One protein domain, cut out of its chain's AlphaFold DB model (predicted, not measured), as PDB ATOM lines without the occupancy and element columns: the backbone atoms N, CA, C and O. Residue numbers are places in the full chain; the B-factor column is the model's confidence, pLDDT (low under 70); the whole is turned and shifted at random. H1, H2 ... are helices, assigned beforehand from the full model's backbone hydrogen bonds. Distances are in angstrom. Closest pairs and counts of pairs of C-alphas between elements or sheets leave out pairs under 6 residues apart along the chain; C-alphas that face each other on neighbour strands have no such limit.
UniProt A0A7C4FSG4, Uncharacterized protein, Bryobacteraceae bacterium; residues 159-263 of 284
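Overview. This is residues 159 to 263 of the 284 residues of an uncharacterized protein of Bryobacteraceae bacterium (UniProt A0A7C4FSG4). Three longer helices, H4, H5 and H6, make an up-and-down bundle, and the short helices H1, H2 and H3 gather round H4 and H5 without joining it. H4 is the core, its centre nearest to the mean of the C-alphas, with H2 packed across it; the link from H4 to H5 makes a wide loop that reaches Leu 223, at one end of the longest distance in the domain. The printed part has 105 residues with six named helices, H1 to H6 in chain order, and no named strand; the class is all helix. The whole is compact, with a radius of gyration of the C-alphas of 12.6 A, yet elongated in outline, spanning 40 by 26 by 22 A.

Arrangement. H1, residues 177 to 181, is close to but not clearly touching H2, residues 192 to 197; their closest C-alphas, of Phe 177 and Leu 192, are 5.3 A apart. With residues 206 to 211 alone, H4, residues 204 to 216, touches H2 at a steep tilt of 60 degrees, opposite ways, closest at the C-alphas of Ile 196 and Phe 207, 4.5 A apart. H3, residues 199 to 202, touches no helix; its closest C-alpha pair with H4 is Pro 199 and Phe 207, 5.6 A apart. H4 and H5, residues 234 to 247, form a helical hairpin at a shallow tilt of 22 degrees, closest at the C-alphas of Ala 216 and Glu 234, 5.0 A apart. H5 only just touches H1, with 3 pairs of C-alphas within 8 A, the closest being Phe 181 and Ile 238 at 5.4 A. H5 and H6, residues 250 to 261, form a second helical hairpin at a shallow tilt of 21 degrees, closest at the C-alphas of Ala 244 and Thr 250, 4.9 A apart. H6 touches H4, the same way at a steep tilt of 40 degrees, closest at the C-alphas of Phe 205 and Lys 254, 4.7 A apart. In H1, H2, H4, H5 and H6 every O i to N i+4 pair is within hydrogen-bond range; H3 is too short for such a pair.

Along the chain. H1 begins at C-alpha 177, (38.187, -39.853, -55.252). H4 is 18.2 A long, H5 20.0 A and H6 15.8 A, ending at C-alpha 261, (34.288, -30.254, -40.528).

Size, cuts and confidence. The farthest C-alphas, of Leu 223 and Ser 247, are 41.2 A apart. The printed part has no cut. The link from H4 to H5 is long, with 17 residues. Residues 219 to 226 have pLDDT under 70.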
ATOM      1  N   GLY A 159      28.049 -29.865 -46.634       93.75
ATOM      2  CA  GLY A 159      26.928 -29.091 -47.165       93.75
ATOM      3  C   GLY A 159      27.315 -27.700 -47.678       93.75
ATOM      4  O   GLY A 159      26.730 -27.230 -48.652       93.75
ATOM      5  N   TYR A 160      28.309 -27.054 -47.068       92.50
ATOM      6  CA  TYR A 160      28.878 -25.817 -47.600       92.50
ATOM      7  C   TYR A 160      29.611 -26.103 -48.914       92.50
ATOM      8  O   TYR A 160      29.229 -25.585 -49.963       92.50
ATOM      9  N   TRP A 161      30.593 -27.004 -48.884       93.25
ATOM     10  CA  TRP A 161      31.471 -27.271 -50.025       93.25
ATOM     11  C   TRP A 161      30.741 -27.791 -51.266       93.25
ATOM     12  O   TRP A 161      31.074 -27.376 -52.375       93.25
ATOM     13  N   ARG A 162      29.703 -28.623 -51.107       91.56
ATOM     14  CA  ARG A 162      28.883 -29.109 -52.237       91.56
ATOM     15  C   ARG A 162      28.107 -28.012 -52.975       91.56
ATOM     16  O   ARG A 162      27.603 -28.272 -54.061       91.56
ATOM     17  N   ASN A 163      27.935 -26.840 -52.361       88.94
ATOM     18  CA  ASN A 163      27.198 -25.706 -52.927       88.94
ATOM     19  C   ASN A 163      28.126 -24.548 -53.347       88.94
ATOM     20  O   ASN A 163      27.652 -23.568 -53.910       88.94
ATOM     21  N   HIS A 164      29.433 -24.663 -53.088       86.25
ATOM     22  CA  HIS A 164      30.432 -23.619 -53.334       86.25
ATOM     23  C   HIS A 164      31.634 -24.204 -54.087       86.25
ATOM     24  O   HIS A 164      32.761 -24.178 -53.603       86.25
ATOM     25  N   TYR A 165      31.393 -24.788 -55.265       87.12
ATOM     26  CA  TYR A 165      32.463 -25.310 -56.132       87.12
ATOM     27  C   TYR A 165      33.434 -24.221 -56.584       87.12
ATOM     28  O   TYR A 165      34.622 -24.484 -56.741       87.12
ATOM     29  N   ASP A 166      32.932 -22.993 -56.718       81.62
ATOM     30  CA  ASP A 166      33.730 -21.795 -56.956       81.62
ATOM     31  C   ASP A 166      34.724 -21.525 -55.829       81.62
ATOM     32  O   ASP A 166      35.633 -20.748 -56.056       81.62
ATOM     33  N   ARG A 167      34.563 -22.155 -54.649       84.12
ATOM     34  CA  ARG A 167      35.425 -22.035 -53.461       84.12
ATOM     35  C   ARG A 167      36.499 -23.111 -53.326       84.12
ATOM     36  O   ARG A 167      37.305 -23.059 -52.397       84.12
ATOM     37  N   TRP A 168      36.550 -24.072 -54.241       89.00
ATOM     38  CA  TRP A 168      37.523 -25.156 -54.165       89.00
ATOM     39  C   TRP A 168      38.891 -24.665 -54.648       89.00
ATOM     40  O   TRP A 168      39.007 -24.103 -55.732       89.00
ATOM     41  N   SER A 169      39.932 -24.884 -53.846       86.38
ATOM     42  CA  SER A 169      41.325 -24.596 -54.209       86.38
ATOM     43  C   SER A 169      42.135 -25.885 -54.169       86.38
ATOM     44  O   SER A 169      41.860 -26.752 -53.343       86.38
ATOM     45  N   GLY A 170      43.099 -26.037 -55.080       89.19
ATOM     46  CA  GLY A 170      43.956 -27.228 -55.191       89.19
ATOM     47  C   GLY A 170      43.264 -28.479 -55.754       89.19
ATOM     48  O   GLY A 170      43.927 -29.329 -56.345       89.19
ATOM     49  N   TYR A 171      41.934 -28.555 -55.655       92.88
ATOM     50  CA  TYR A 171      41.122 -29.680 -56.107       92.88
ATOM     51  C   TYR A 171      39.954 -29.228 -56.979       92.88
ATOM     52  O   TYR A 171      39.465 -28.106 -56.875       92.88
ATOM     53  N   SER A 172      39.464 -30.136 -57.821       91.25
ATOM     54  CA  SER A 172      38.307 -29.909 -58.681       91.25
ATOM     55  C   SER A 172      37.280 -31.028 -58.550       91.25
ATOM     56  O   SER A 172      37.605 -32.185 -58.283       91.25
ATOM     57  N   ALA A 173      36.019 -30.689 -58.811       93.50
ATOM     58  CA  ALA A 173      34.898 -31.618 -58.717       93.50
ATOM     59  C   ALA A 173      35.004 -32.833 -59.650       93.50
ATOM     60  O   ALA A 173      34.327 -33.824 -59.396       93.50
ATOM     61  N   VAL A 174      35.818 -32.760 -60.709       93.81
ATOM     62  CA  VAL A 174      35.968 -33.811 -61.728       93.81
ATOM     63  C   VAL A 174      37.112 -34.785 -61.441       93.81
ATOM     64  O   VAL A 174      37.183 -35.835 -62.074       93.81
ATOM     65  N   GLN A 175      38.001 -34.471 -60.493       94.56
ATOM     66  CA  GLN A 175      39.032 -35.414 -60.059       94.56
ATOM     67  C   GLN A 175      38.390 -36.630 -59.391       94.56
ATOM     68  O   GLN A 175      37.360 -36.516 -58.723       94.56
ATOM     69  N   THR A 176      38.999 -37.801 -59.566       97.12
ATOM     70  CA  THR A 176      38.474 -39.042 -58.987       97.12
ATOM     71  C   THR A 176      38.893 -39.189 -57.527       97.12
ATOM     72  O   THR A 176      40.024 -38.870 -57.161       97.12
ATOM     73  N   PHE A 177      37.975 -39.671 -56.689       97.50
ATOM     74  CA  PHE A 177      38.187 -39.853 -55.252       97.50
ATOM     75  C   PHE A 177      39.389 -40.764 -54.978       97.50
ATOM     76  O   PHE A 177      40.318 -40.380 -54.274       97.50
ATOM     77  N   ASP A 178      39.395 -41.937 -55.608       97.44
ATOM     78  CA  ASP A 178      40.444 -42.947 -55.465       97.44
ATOM     79  C   ASP A 178      41.831 -42.404 -55.841       97.44
ATOM     80  O   ASP A 178      42.807 -42.656 -55.138       97.44
ATOM     81  N   GLN A 179      41.926 -41.593 -56.901       96.75
ATOM     82  CA  GLN A 179      43.192 -40.988 -57.319       96.75
ATOM     83  C   GLN A 179      43.673 -39.914 -56.343       96.75
ATOM     84  O   GLN A 179      44.857 -39.871 -56.027       96.75
ATOM     85  N   VAL A 180      42.775 -39.042 -55.881       97.31
ATOM     86  CA  VAL A 180      43.119 -37.931 -54.980       97.31
ATOM     87  C   VAL A 180      43.583 -38.446 -53.622       97.31
ATOM     88  O   VAL A 180      44.577 -37.963 -53.090       97.31
ATOM     89  N   PHE A 181      42.900 -39.454 -53.083       97.69
ATOM     90  CA  PHE A 181      43.255 -40.044 -51.794       97.69
ATOM     91  C   PHE A 181      44.280 -41.180 -51.903       97.69
ATOM     92  O   PHE A 181      44.776 -41.644 -50.882       97.69
ATOM     93  N   GLY A 182      44.623 -41.644 -53.108       96.94
ATOM     94  CA  GLY A 182      45.538 -42.772 -53.301       96.94
ATOM     95  C   GLY A 182      44.998 -44.087 -52.726       96.94
ATOM     96  O   GLY A 182      45.740 -44.835 -52.096       96.94
ATOM     97  N   VAL A 183      43.702 -44.355 -52.908       96.75
ATOM     98  CA  VAL A 183      42.993 -45.535 -52.378       96.75
ATOM     99  C   VAL A 183      42.246 -46.288 -53.482       96.75
ATOM    100  O   VAL A 183      42.067 -45.774 -54.580       96.75
ATOM    101  N   GLN A 184      41.770 -47.501 -53.193       95.75
ATOM    102  CA  GLN A 184      40.861 -48.268 -54.060       95.75
ATOM    103  C   GLN A 184      39.498 -48.434 -53.380       95.75
ATOM    104  O   GLN A 184      39.103 -49.542 -53.026       95.75
ATOM    105  N   PHE A 185      38.802 -47.325 -53.129       95.62
ATOM    106  CA  PHE A 185      37.550 -47.355 -52.375       95.62
ATOM    107  C   PHE A 185      36.332 -47.569 -53.280       95.62
ATOM    108  O   PHE A 185      35.458 -48.368 -52.951       95.62
ATOM    109  N   PHE A 186      36.287 -46.905 -54.441       94.75
ATOM    110  CA  PHE A 186      35.182 -47.037 -55.401       94.75
ATOM    111  C   PHE A 186      35.525 -47.858 -56.652       94.75
ATOM    112  O   PHE A 186      34.622 -48.200 -57.414       94.75
ATOM    113  N   GLY A 187      36.801 -48.174 -56.885       75.81
ATOM    114  CA  GLY A 187      37.243 -48.957 -58.043       75.81
ATOM    115  C   GLY A 187      37.362 -48.141 -59.335       75.81
ATOM    116  O   GLY A 187      37.243 -48.705 -60.419       75.81
ATOM    117  N   THR A 188      37.635 -46.833 -59.219       70.75
ATOM    118  CA  THR A 188      37.738 -45.821 -60.296       70.75
ATOM    119  C   THR A 188      36.425 -45.529 -61.035       70.75
ATOM    120  O   THR A 188      35.939 -46.354 -61.798       70.75
ATOM    121  N   GLN A 189      35.856 -44.338 -60.788       86.94
ATOM    122  CA  GLN A 189      34.824 -43.624 -61.584       86.94
ATOM    123  C   GLN A 189      34.131 -42.530 -60.758       86.94
ATOM    124  O   GLN A 189      33.587 -41.585 -61.322       86.94
ATOM    125  N   VAL A 190      34.156 -42.644 -59.427       95.75
ATOM    126  CA  VAL A 190      33.521 -41.664 -58.540       95.75
ATOM    127  C   VAL A 190      34.418 -40.442 -58.390       95.75
ATOM    128  O   VAL A 190      35.560 -40.531 -57.935       95.75
ATOM    129  N   THR A 191      33.888 -39.291 -58.783       96.81
ATOM    130  CA  THR A 191      34.542 -37.988 -58.657       96.81
ATOM    131  C   THR A 191      34.331 -37.370 -57.275       96.81
ATOM    132  O   THR A 191      33.374 -37.708 -56.574       96.81
ATOM    133  N   LEU A 192      35.187 -36.422 -56.884       96.88
ATOM    134  CA  LEU A 192      35.016 -35.650 -55.648       96.88
ATOM    135  C   LEU A 192      33.645 -34.954 -55.604       96.88
ATOM    136  O   LEU A 192      32.970 -34.976 -54.575       96.88
ATOM    137  N   GLY A 193      33.199 -34.389 -56.734       95.00
ATOM    138  CA  GLY A 193      31.894 -33.737 -56.861       95.00
ATOM    139  C   GLY A 193      30.717 -34.696 -56.675       95.00
ATOM    140  O   GLY A 193      29.733 -34.354 -56.017       95.00
ATOM    141  N   GLN A 194      30.821 -35.923 -57.195       95.38
ATOM    142  CA  GLN A 194      29.819 -36.971 -56.975       95.38
ATOM    143  C   GLN A 194      29.783 -37.420 -55.512       95.38
ATOM    144  O   GLN A 194      28.706 -37.437 -54.909       95.38
ATOM    145  N   ALA A 195      30.947 -37.721 -54.929       96.56
ATOM    146  CA  ALA A 195      31.069 -38.155 -53.540       96.56
ATOM    147  C   ALA A 195      30.490 -37.118 -52.561       96.56
ATOM    148  O   ALA A 195      29.746 -37.479 -51.648       96.56
ATOM    149  N   ILE A 196      30.758 -35.825 -52.784       95.94
ATOM    150  CA  ILE A 196      30.242 -34.756 -51.921       95.94
ATOM    151  C   ILE A 196      28.784 -34.360 -52.228       95.94
ATOM    152  O   ILE A 196      28.111 -33.776 -51.386       95.94
ATOM    153  N   SER A 197      28.242 -34.673 -53.408       94.94
ATOM    154  CA  SER A 197      26.850 -34.330 -53.751       94.94
ATOM    155  C   SER A 197      25.838 -35.419 -53.394       94.94
ATOM    156  O   SER A 197      24.660 -35.118 -53.187       94.94
ATOM    157  N   SER A 198      26.263 -36.676 -53.298       92.88
ATOM    158  CA  SER A 198      25.337 -37.806 -53.160       92.88
ATOM    159  C   SER A 198      25.748 -38.753 -52.027       92.88
ATOM    160  O   SER A 198      26.040 -39.923 -52.292       92.88
ATOM    161  N   PRO A 199      25.747 -38.298 -50.756       93.56
ATOM    162  CA  PRO A 199      26.109 -39.135 -49.606       93.56
ATOM    163  C   PRO A 199      25.235 -40.390 -49.464       93.56
ATOM    164  O   PRO A 199      25.699 -41.410 -48.967       93.56
ATOM    165  N   GLN A 200      23.987 -40.348 -49.933       93.81
ATOM    166  CA  GLN A 200      23.080 -41.498 -49.966       93.81
ATOM    167  C   GLN A 200      23.519 -42.594 -50.950       93.81
ATOM    168  O   GLN A 200      23.122 -43.744 -50.796       93.81
ATOM    169  N   THR A 201      24.319 -42.245 -51.961       94.62
ATOM    170  CA  THR A 201      24.808 -43.171 -52.991       94.62
ATOM    171  C   THR A 201      26.240 -43.610 -52.705       94.62
ATOM    172  O   THR A 201      26.550 -44.788 -52.832       94.62
ATOM    173  N   TYR A 202      27.105 -42.675 -52.304       94.38
ATOM    174  CA  TYR A 202      28.548 -42.910 -52.149       94.38
ATOM    175  C   TYR A 202      29.008 -43.014 -50.689       94.38
ATOM    176  O   TYR A 202      30.191 -43.193 -50.417       94.38
ATOM    177  N   GLY A 203      28.077 -42.929 -49.739       95.44
ATOM    178  CA  GLY A 203      28.354 -43.049 -48.316       95.44
ATOM    179  C   GLY A 203      28.775 -41.735 -47.659       95.44
ATOM    180  O   GLY A 203      29.328 -40.817 -48.267       95.44
ATOM    181  N   THR A 204      28.518 -41.655 -46.355       96.88
ATOM    182  CA  THR A 204      28.810 -40.464 -45.545       96.88
ATOM    183  C   THR A 204      30.299 -40.315 -45.225       96.88
ATOM    184  O   THR A 204      30.765 -39.195 -45.031       96.88
ATOM    185  N   PHE A 205      31.074 -41.405 -45.237       98.12
ATOM    186  CA  PHE A 205      32.534 -41.347 -45.113       98.12
ATOM    187  C   PHE A 205      33.166 -40.510 -46.231       98.12
ATOM    188  O   PHE A 205      33.829 -39.518 -45.939       98.12
ATOM    189  N   ALA A 206      32.895 -40.842 -47.499       97.62
ATOM    190  CA  ALA A 206      33.429 -40.099 -48.638       97.62
ATOM    191  C   ALA A 206      32.953 -38.634 -48.635       97.62
ATOM    192  O   ALA A 206      33.740 -37.725 -48.881       97.62
ATOM    193  N   PHE A 207      31.692 -38.392 -48.262       97.62
ATOM    194  CA  PHE A 207      31.123 -37.050 -48.104       97.62
ATOM    195  C   PHE A 207      31.911 -36.173 -47.112       97.62
ATOM    196  O   PHE A 207      32.250 -35.033 -47.432       97.62
ATOM    197  N   HIS A 208      32.258 -36.704 -45.933       98.38
ATOM    198  CA  HIS A 208      33.080 -35.981 -44.955       98.38
ATOM    199  C   HIS A 208      34.568 -35.941 -45.325       98.38
ATOM    200  O   HIS A 208      35.227 -34.949 -45.016       98.38
ATOM    201  N   ALA A 209      35.092 -36.960 -46.009       98.50
ATOM    202  CA  ALA A 209      36.474 -36.990 -46.480       98.50
ATOM    203  C   ALA A 209      36.763 -35.880 -47.497       98.50
ATOM    204  O   ALA A 209      37.724 -35.133 -47.329       98.50
ATOM    205  N   VAL A 210      35.898 -35.705 -48.504       98.19
ATOM    206  CA  VAL A 210      36.064 -34.622 -49.490       98.19
ATOM    207  C   VAL A 210      35.980 -33.252 -48.812       98.19
ATOM    208  O   VAL A 210      36.804 -32.384 -49.078       98.19
ATOM    209  N   ALA A 211      35.034 -33.055 -47.890       97.19
ATOM    210  CA  ALA A 211      34.929 -31.799 -47.147       97.19
ATOM    211  C   ALA A 211      36.171 -31.508 -46.293       97.19
ATOM    212  O   ALA A 211      36.633 -30.370 -46.253       97.19
ATOM    213  N   ALA A 212      36.727 -32.533 -45.640       97.62
ATOM    214  CA  ALA A 212      37.944 -32.404 -44.850       97.62
ATOM    215  C   ALA A 212      39.134 -31.995 -45.715       97.62
ATOM    216  O   ALA A 212      39.880 -31.099 -45.336       97.62
ATOM    217  N   LEU A 213      39.266 -32.598 -46.898       97.81
ATOM    218  CA  LEU A 213      40.312 -32.255 -47.853       97.81
ATOM    219  C   LEU A 213      40.210 -30.790 -48.299       97.81
ATOM    220  O   LEU A 213      41.207 -30.081 -48.306       97.81
ATOM    221  N   LEU A 214      39.000 -30.317 -48.610       95.50
ATOM    222  CA  LEU A 214      38.766 -28.934 -49.042       95.50
ATOM    223  C   LEU A 214      38.977 -27.914 -47.919       95.50
ATOM    224  O   LEU A 214      39.509 -26.829 -48.163       95.50
ATOM    225  N   ASN A 215      38.599 -28.264 -46.687       93.88
ATOM    226  CA  ASN A 215      38.932 -27.457 -45.519       93.88
ATOM    227  C   ASN A 215      40.452 -27.392 -45.304       93.88
ATOM    228  O   ASN A 215      40.976 -26.307 -45.077       93.88
ATOM    229  N   ALA A 216      41.151 -28.526 -45.408       92.25
ATOM    230  CA  ALA A 216      42.600 -28.619 -45.237       92.25
ATOM    231  C   ALA A 216      43.380 -27.853 -46.316       92.25
ATOM    232  O   ALA A 216      44.368 -27.193 -46.009       92.25
ATOM    233  N   ALA A 217      42.891 -27.877 -47.558       90.25
ATOM    234  CA  ALA A 217      43.412 -27.079 -48.668       90.25
ATOM    235  C   ALA A 217      43.164 -25.567 -48.496       90.25
ATOM    236  O   ALA A 217      43.644 -24.753 -49.289       90.25
ATOM    237  N   GLY A 218      42.386 -25.177 -47.477       76.94
ATOM    238  CA  GLY A 218      42.127 -23.790 -47.112       76.94
ATOM    239  C   GLY A 218      41.389 -23.002 -48.194       76.94
ATOM    240  O   GLY A 218      41.708 -21.829 -48.376       76.94
ATOM    241  N   GLY A 219      40.469 -23.645 -48.932       65.56
ATOM    242  CA  GLY A 219      39.885 -23.141 -50.185       65.56
ATOM    243  C   GLY A 219      39.500 -21.655 -50.213       65.56
ATOM    244  O   GLY A 219      38.909 -21.181 -49.253       65.56
ATOM    245  N   VAL A 220      39.815 -20.947 -51.319       65.62
ATOM    246  CA  VAL A 220      39.280 -19.611 -51.709       65.62
ATOM    247  C   VAL A 220      39.708 -19.177 -53.140       65.62
ATOM    248  O   VAL A 220      40.814 -18.681 -53.332       65.62
ATOM    249  N   PRO A 221      38.841 -19.282 -54.161       52.19
ATOM    250  CA  PRO A 221      38.932 -18.622 -55.465       52.19
ATOM    251  C   PRO A 221      37.875 -17.508 -55.593       52.19
ATOM    252  O   PRO A 221      36.768 -17.671 -56.099       52.19
ATOM    253  N   ASN A 222      38.240 -16.353 -55.047       47.50
ATOM    254  CA  ASN A 222      37.931 -14.972 -55.444       47.50
ATOM    255  C   ASN A 222      38.662 -14.074 -54.422       47.50
ATOM    256  O   ASN A 222      39.207 -14.608 -53.466       47.50
ATOM    257  N   LEU A 223      38.716 -12.751 -54.623       47.28
ATOM    258  CA  LEU A 223      39.545 -11.740 -53.908       47.28
ATOM    259  C   LEU A 223      39.495 -11.713 -52.351       47.28
ATOM    260  O   LEU A 223      40.050 -10.807 -51.734       47.28
ATOM    261  N   ASP A 224      38.826 -12.667 -51.715       53.50
ATOM    262  CA  ASP A 224      38.740 -12.870 -50.277       53.50
ATOM    263  C   ASP A 224      39.893 -13.762 -49.781       53.50
ATOM    264  O   ASP A 224      40.014 -14.929 -50.153       53.50
ATOM    265  N   LEU A 225      40.753 -13.199 -48.931       59.28
ATOM    266  CA  LEU A 225      41.910 -13.880 -48.339       59.28
ATOM    267  C   LEU A 225      41.540 -14.756 -47.125       59.28
ATOM    268  O   LEU A 225      42.432 -15.302 -46.473       59.28
ATOM    269  N   THR A 226      40.252 -14.881 -46.794       68.00
ATOM    270  CA  THR A 226      39.781 -15.681 -45.657       68.00
ATOM    271  C   THR A 226      39.949 -17.173 -45.943       68.00
ATOM    272  O   THR A 226      39.219 -17.741 -46.747       68.00
ATOM    273  N   LYS A 227      40.893 -17.830 -45.265       77.19
ATOM    274  CA  LYS A 227      41.112 -19.283 -45.353       77.19
ATOM    275  C   LYS A 227      40.441 -20.026 -44.201       77.19
ATOM    276  O   LYS A 227      40.219 -19.462 -43.131       77.19
ATOM    277  N   VAL A 228      40.157 -21.312 -44.413       85.06
ATOM    278  CA  VAL A 228      39.748 -22.225 -43.338       85.06
ATOM    279  C   VAL A 228      40.993 -22.730 -42.610       85.06
ATOM    280  O   VAL A 228      41.792 -23.466 -43.178       85.06
ATOM    281  N   ASN A 229      41.141 -22.363 -41.341       82.94
ATOM    282  CA  ASN A 229      42.147 -22.914 -40.438       82.94
ATOM    283  C   ASN A 229      41.652 -24.261 -39.889       82.94
ATOM    284  O   ASN A 229      41.052 -24.353 -38.810       82.94
ATOM    285  N   TYR A 230      41.811 -25.289 -40.719       89.69
ATOM    286  CA  TYR A 230      41.295 -26.628 -40.469       89.69
ATOM    287  C   TYR A 230      42.182 -27.448 -39.533       89.69
ATOM    288  O   TYR A 230      43.387 -27.236 -39.435       89.69
ATOM    289  N   LYS A 231      41.570 -28.403 -38.823       88.81
ATOM    290  CA  LYS A 231      42.251 -29.242 -37.822       88.81
ATOM    291  C   LYS A 231      43.373 -30.105 -38.373       88.81
ATOM    292  O   LYS A 231      44.330 -30.365 -37.650       88.81
ATOM    293  N   TYR A 232      43.223 -30.564 -39.603       88.88
ATOM    294  CA  TYR A 232      44.162 -31.468 -40.243       88.88
ATOM    295  C   TYR A 232      44.771 -30.784 -41.463       88.88
ATOM    296  O   TYR A 232      44.097 -30.038 -42.171       88.88
ATOM    297  N   THR A 233      46.036 -31.063 -41.734       90.00
ATOM    298  CA  THR A 233      46.666 -30.755 -43.020       90.00
ATOM    299  C   THR A 233      46.131 -31.680 -44.117       90.00
ATOM    300  O   THR A 233      45.564 -32.736 -43.833       90.00
ATOM    301  N   GLU A 234      46.334 -31.325 -45.389       94.50
ATOM    302  CA  GLU A 234      45.898 -32.165 -46.518       94.50
ATOM    303  C   GLU A 234      46.508 -33.572 -46.446       94.50
ATOM    304  O   GLU A 234      45.809 -34.568 -46.627       94.50
ATOM    305  N   ALA A 235      47.799 -33.656 -46.104       93.00
ATOM    306  CA  ALA A 235      48.511 -34.920 -45.953       93.00
ATOM    307  C   ALA A 235      47.932 -35.785 -44.821       93.00
ATOM    308  O   ALA A 235      47.777 -36.992 -44.993       93.00
ATOM    309  N   GLU A 236      47.566 -35.181 -43.685       94.69
ATOM    310  CA  GLU A 236      46.919 -35.901 -42.582       94.69
ATOM    311  C   GLU A 236      45.518 -36.383 -42.959       94.69
ATOM    312  O   GLU A 236      45.168 -37.518 -42.643       94.69
ATOM    313  N   VAL A 237      44.722 -35.573 -43.670       97.94
ATOM    314  CA  VAL A 237      43.407 -36.014 -44.164       97.94
ATOM    315  C   VAL A 237      43.561 -37.203 -45.111       97.94
ATOM    316  O   VAL A 237      42.833 -38.187 -44.975       97.94
ATOM    317  N   ILE A 238      44.515 -37.141 -46.043       98.25
ATOM    318  CA  ILE A 238      44.799 -38.245 -46.965       98.25
ATOM    319  C   ILE A 238      45.221 -39.500 -46.194       98.25
ATOM    320  O   ILE A 238      44.656 -40.564 -46.442       98.25
ATOM    321  N   GLY A 239      46.122 -39.374 -45.216       97.19
ATOM    322  CA  GLY A 239      46.539 -40.484 -44.356       97.19
ATOM    323  C   GLY A 239      45.370 -41.113 -43.590       97.19
ATOM    324  O   GLY A 239      45.188 -42.326 -43.638       97.19
ATOM    325  N   ILE A 240      44.501 -40.296 -42.979       97.69
ATOM    326  CA  ILE A 240      43.286 -40.766 -42.286       97.69
ATOM    327  C   ILE A 240      42.393 -41.581 -43.231       97.69
ATOM    328  O   ILE A 240      41.847 -42.614 -42.836       97.69
ATOM    329  N   VAL A 241      42.219 -41.131 -44.478       98.50
ATOM    330  CA  VAL A 241      41.396 -41.835 -45.471       98.50
ATOM    331  C   VAL A 241      42.050 -43.146 -45.905       98.50
ATOM    332  O   VAL A 241      41.371 -44.172 -45.945       98.50
ATOM    333  N   GLN A 242      43.350 -43.137 -46.193       98.50
ATOM    334  CA  GLN A 242      44.109 -44.329 -46.581       98.50
ATOM    335  C   GLN A 242      44.072 -45.413 -45.498       98.50
ATOM    336  O   GLN A 242      43.765 -46.575 -45.795       98.50
ATOM    337  N   ASP A 243      44.299 -45.029 -44.242       98.00
ATOM    338  CA  ASP A 243      44.245 -45.930 -43.092       98.00
ATOM    339  C   ASP A 243      42.843 -46.516 -42.913       98.00
ATOM    340  O   ASP A 243      42.686 -47.723 -42.706       98.00
ATOM    341  N   ALA A 244      41.802 -45.691 -43.040       98.12
ATOM    342  CA  ALA A 244      40.417 -46.129 -42.909       98.12
ATOM    343  C   ALA A 244      40.005 -47.129 -43.995       98.12
ATOM    344  O   ALA A 244      39.334 -48.114 -43.692       98.12
ATOM    345  N   VAL A 245      40.415 -46.906 -45.248       97.25
ATOM    346  CA  VAL A 245      40.118 -47.825 -46.357       97.25
ATOM    347  C   VAL A 245      40.873 -49.144 -46.185       97.25
ATOM    348  O   VAL A 245      40.280 -50.207 -46.347       97.25
ATOM    349  N   THR A 246      42.148 -49.092 -45.794       97.50
ATOM    350  CA  THR A 246      42.984 -50.294 -45.623       97.50
ATOM    351  C   THR A 246      42.540 -51.146 -44.429       97.50
ATOM    352  O   THR A 246      42.562 -52.372 -44.496       97.50
ATOM    353  N   SER A 247      42.116 -50.507 -43.335       96.50
ATOM    354  CA  SER A 247      41.699 -51.184 -42.098       96.50
ATOM    355  C   SER A 247      40.206 -51.525 -42.028       96.50
ATOM    356  O   SER A 247      39.787 -52.238 -41.117       96.50
ATOM    357  N   GLY A 248      39.385 -50.990 -42.937       95.56
ATOM    358  CA  GLY A 248      37.922 -51.027 -42.827       95.56
ATOM    359  C   GLY A 248      37.346 -50.076 -41.763       95.56
ATOM    360  O   GLY A 248      36.164 -50.157 -41.437       95.56
ATOM    361  N   GLY A 249      38.152 -49.159 -41.214       95.50
ATOM    362  CA  GLY A 249      37.796 -48.208 -40.153       95.50
ATOM    363  C   GLY A 249      37.007 -46.966 -40.601       95.50
ATOM    364  O   GLY A 249      37.121 -45.909 -39.973       95.50
ATOM    365  N   THR A 250      36.215 -47.050 -41.673       96.69
ATOM    366  CA  THR A 250      35.569 -45.884 -42.313       96.69
ATOM    367  C   THR A 250      34.618 -45.121 -41.391       96.69
ATOM    368  O   THR A 250      34.545 -43.898 -41.470       96.69
ATOM    369  N   GLU A 251      33.921 -45.797 -40.477       97.31
ATOM    370  CA  GLU A 251      32.998 -45.145 -39.533       97.31
ATOM    371  C   GLU A 251      33.719 -44.294 -38.475       97.31
ATOM    372  O   GLU A 251      33.273 -43.188 -38.145       97.31
ATOM    373  N   ALA A 252      34.862 -44.772 -37.975       96.12
ATOM    374  CA  ALA A 252      35.681 -44.029 -37.021       96.12
ATOM    375  C   ALA A 252      36.304 -42.795 -37.686       96.12
ATOM    376  O   ALA A 252      36.192 -41.682 -37.165       96.12
ATOM    377  N   ALA A 253      36.874 -42.971 -38.881       97.62
ATOM    378  CA  ALA A 253      37.435 -41.872 -39.660       97.62
ATOM    379  C   ALA A 253      36.368 -40.846 -40.065       97.62
ATOM    380  O   ALA A 253      36.579 -39.647 -39.902       97.62
ATOM    381  N   LYS A 254      35.181 -41.293 -40.500       97.88
ATOM    382  CA  LYS A 254      34.038 -40.406 -40.761       97.88
ATOM    383  C   LYS A 254      33.739 -39.531 -39.548       97.88
ATOM    384  O   LYS A 254      33.601 -38.324 -39.702       97.88
ATOM    385  N   SER A 255      33.645 -40.127 -38.360       96.81
ATOM    386  CA  SER A 255      33.308 -39.404 -37.128       96.81
ATOM    387  C   SER A 255      34.377 -38.362 -36.779       96.81
ATOM    388  O   SER A 255      34.051 -37.216 -36.476       96.81
ATOM    389  N   LEU A 256      35.654 -38.732 -36.917       95.62
ATOM    390  CA  LEU A 256      36.796 -37.844 -36.701       95.62
ATOM    391  C   LEU A 256      36.781 -36.627 -37.644       95.62
ATOM    392  O   LEU A 256      36.980 -35.492 -37.203       95.62
ATOM    393  N   LEU A 257      36.543 -36.866 -38.936       97.81
ATOM    394  CA  LEU A 257      36.493 -35.822 -39.959       97.81
ATOM    395  C   LEU A 257      35.221 -34.976 -39.841       97.81
ATOM    396  O   LEU A 257      35.276 -33.767 -40.047       97.81
ATOM    397  N   ALA A 258      34.085 -35.569 -39.468       96.94
ATOM    398  CA  ALA A 258      32.843 -34.846 -39.207       96.94
ATOM    399  C   ALA A 258      33.021 -33.826 -38.078       96.94
ATOM    400  O   ALA A 258      32.748 -32.648 -38.289       96.94
ATOM    401  N   THR A 259      33.594 -34.236 -36.939       93.25
ATOM    402  CA  THR A 259      33.880 -33.322 -35.821       93.25
ATOM    403  C   THR A 259      34.735 -32.128 -36.252       93.25
ATOM    404  O   THR A 259      34.455 -31.002 -35.856       93.25
ATOM    405  N   ALA A 260      35.759 -32.345 -37.080       93.38
ATOM    406  CA  ALA A 260      36.590 -31.251 -37.579       93.38
ATOM    407  C   ALA A 260      35.846 -30.370 -38.601       93.38
ATOM    408  O   ALA A 260      35.931 -29.149 -38.540       93.38
ATOM    409  N   ASN A 261      35.080 -30.969 -39.518       95.94
ATOM    410  CA  ASN A 261      34.288 -30.254 -40.528       95.94
ATOM    411  C   ASN A 261      33.168 -29.392 -39.928       95.94
ATOM    412  O   ASN A 261      32.676 -28.487 -40.594       95.94
ATOM    413  N   GLU A 262      32.748 -29.688 -38.701       94.19
ATOM    414  CA  GLU A 262      31.660 -29.011 -37.988       94.19
ATOM    415  C   GLU A 262      32.175 -28.045 -36.908       94.19
ATOM    416  O   GLU A 262      31.388 -27.512 -36.129       94.19
ATOM    417  N   ALA A 263      33.486 -27.762 -36.882       88.50
ATOM    418  CA  ALA A 263      34.113 -26.879 -35.894       88.50
ATOM    419  C   ALA A 263      33.717 -25.391 -36.028       88.50
ATOM    420  O   ALA A 263      33.958 -24.602 -35.118       88.50
TER     421      ALA A 263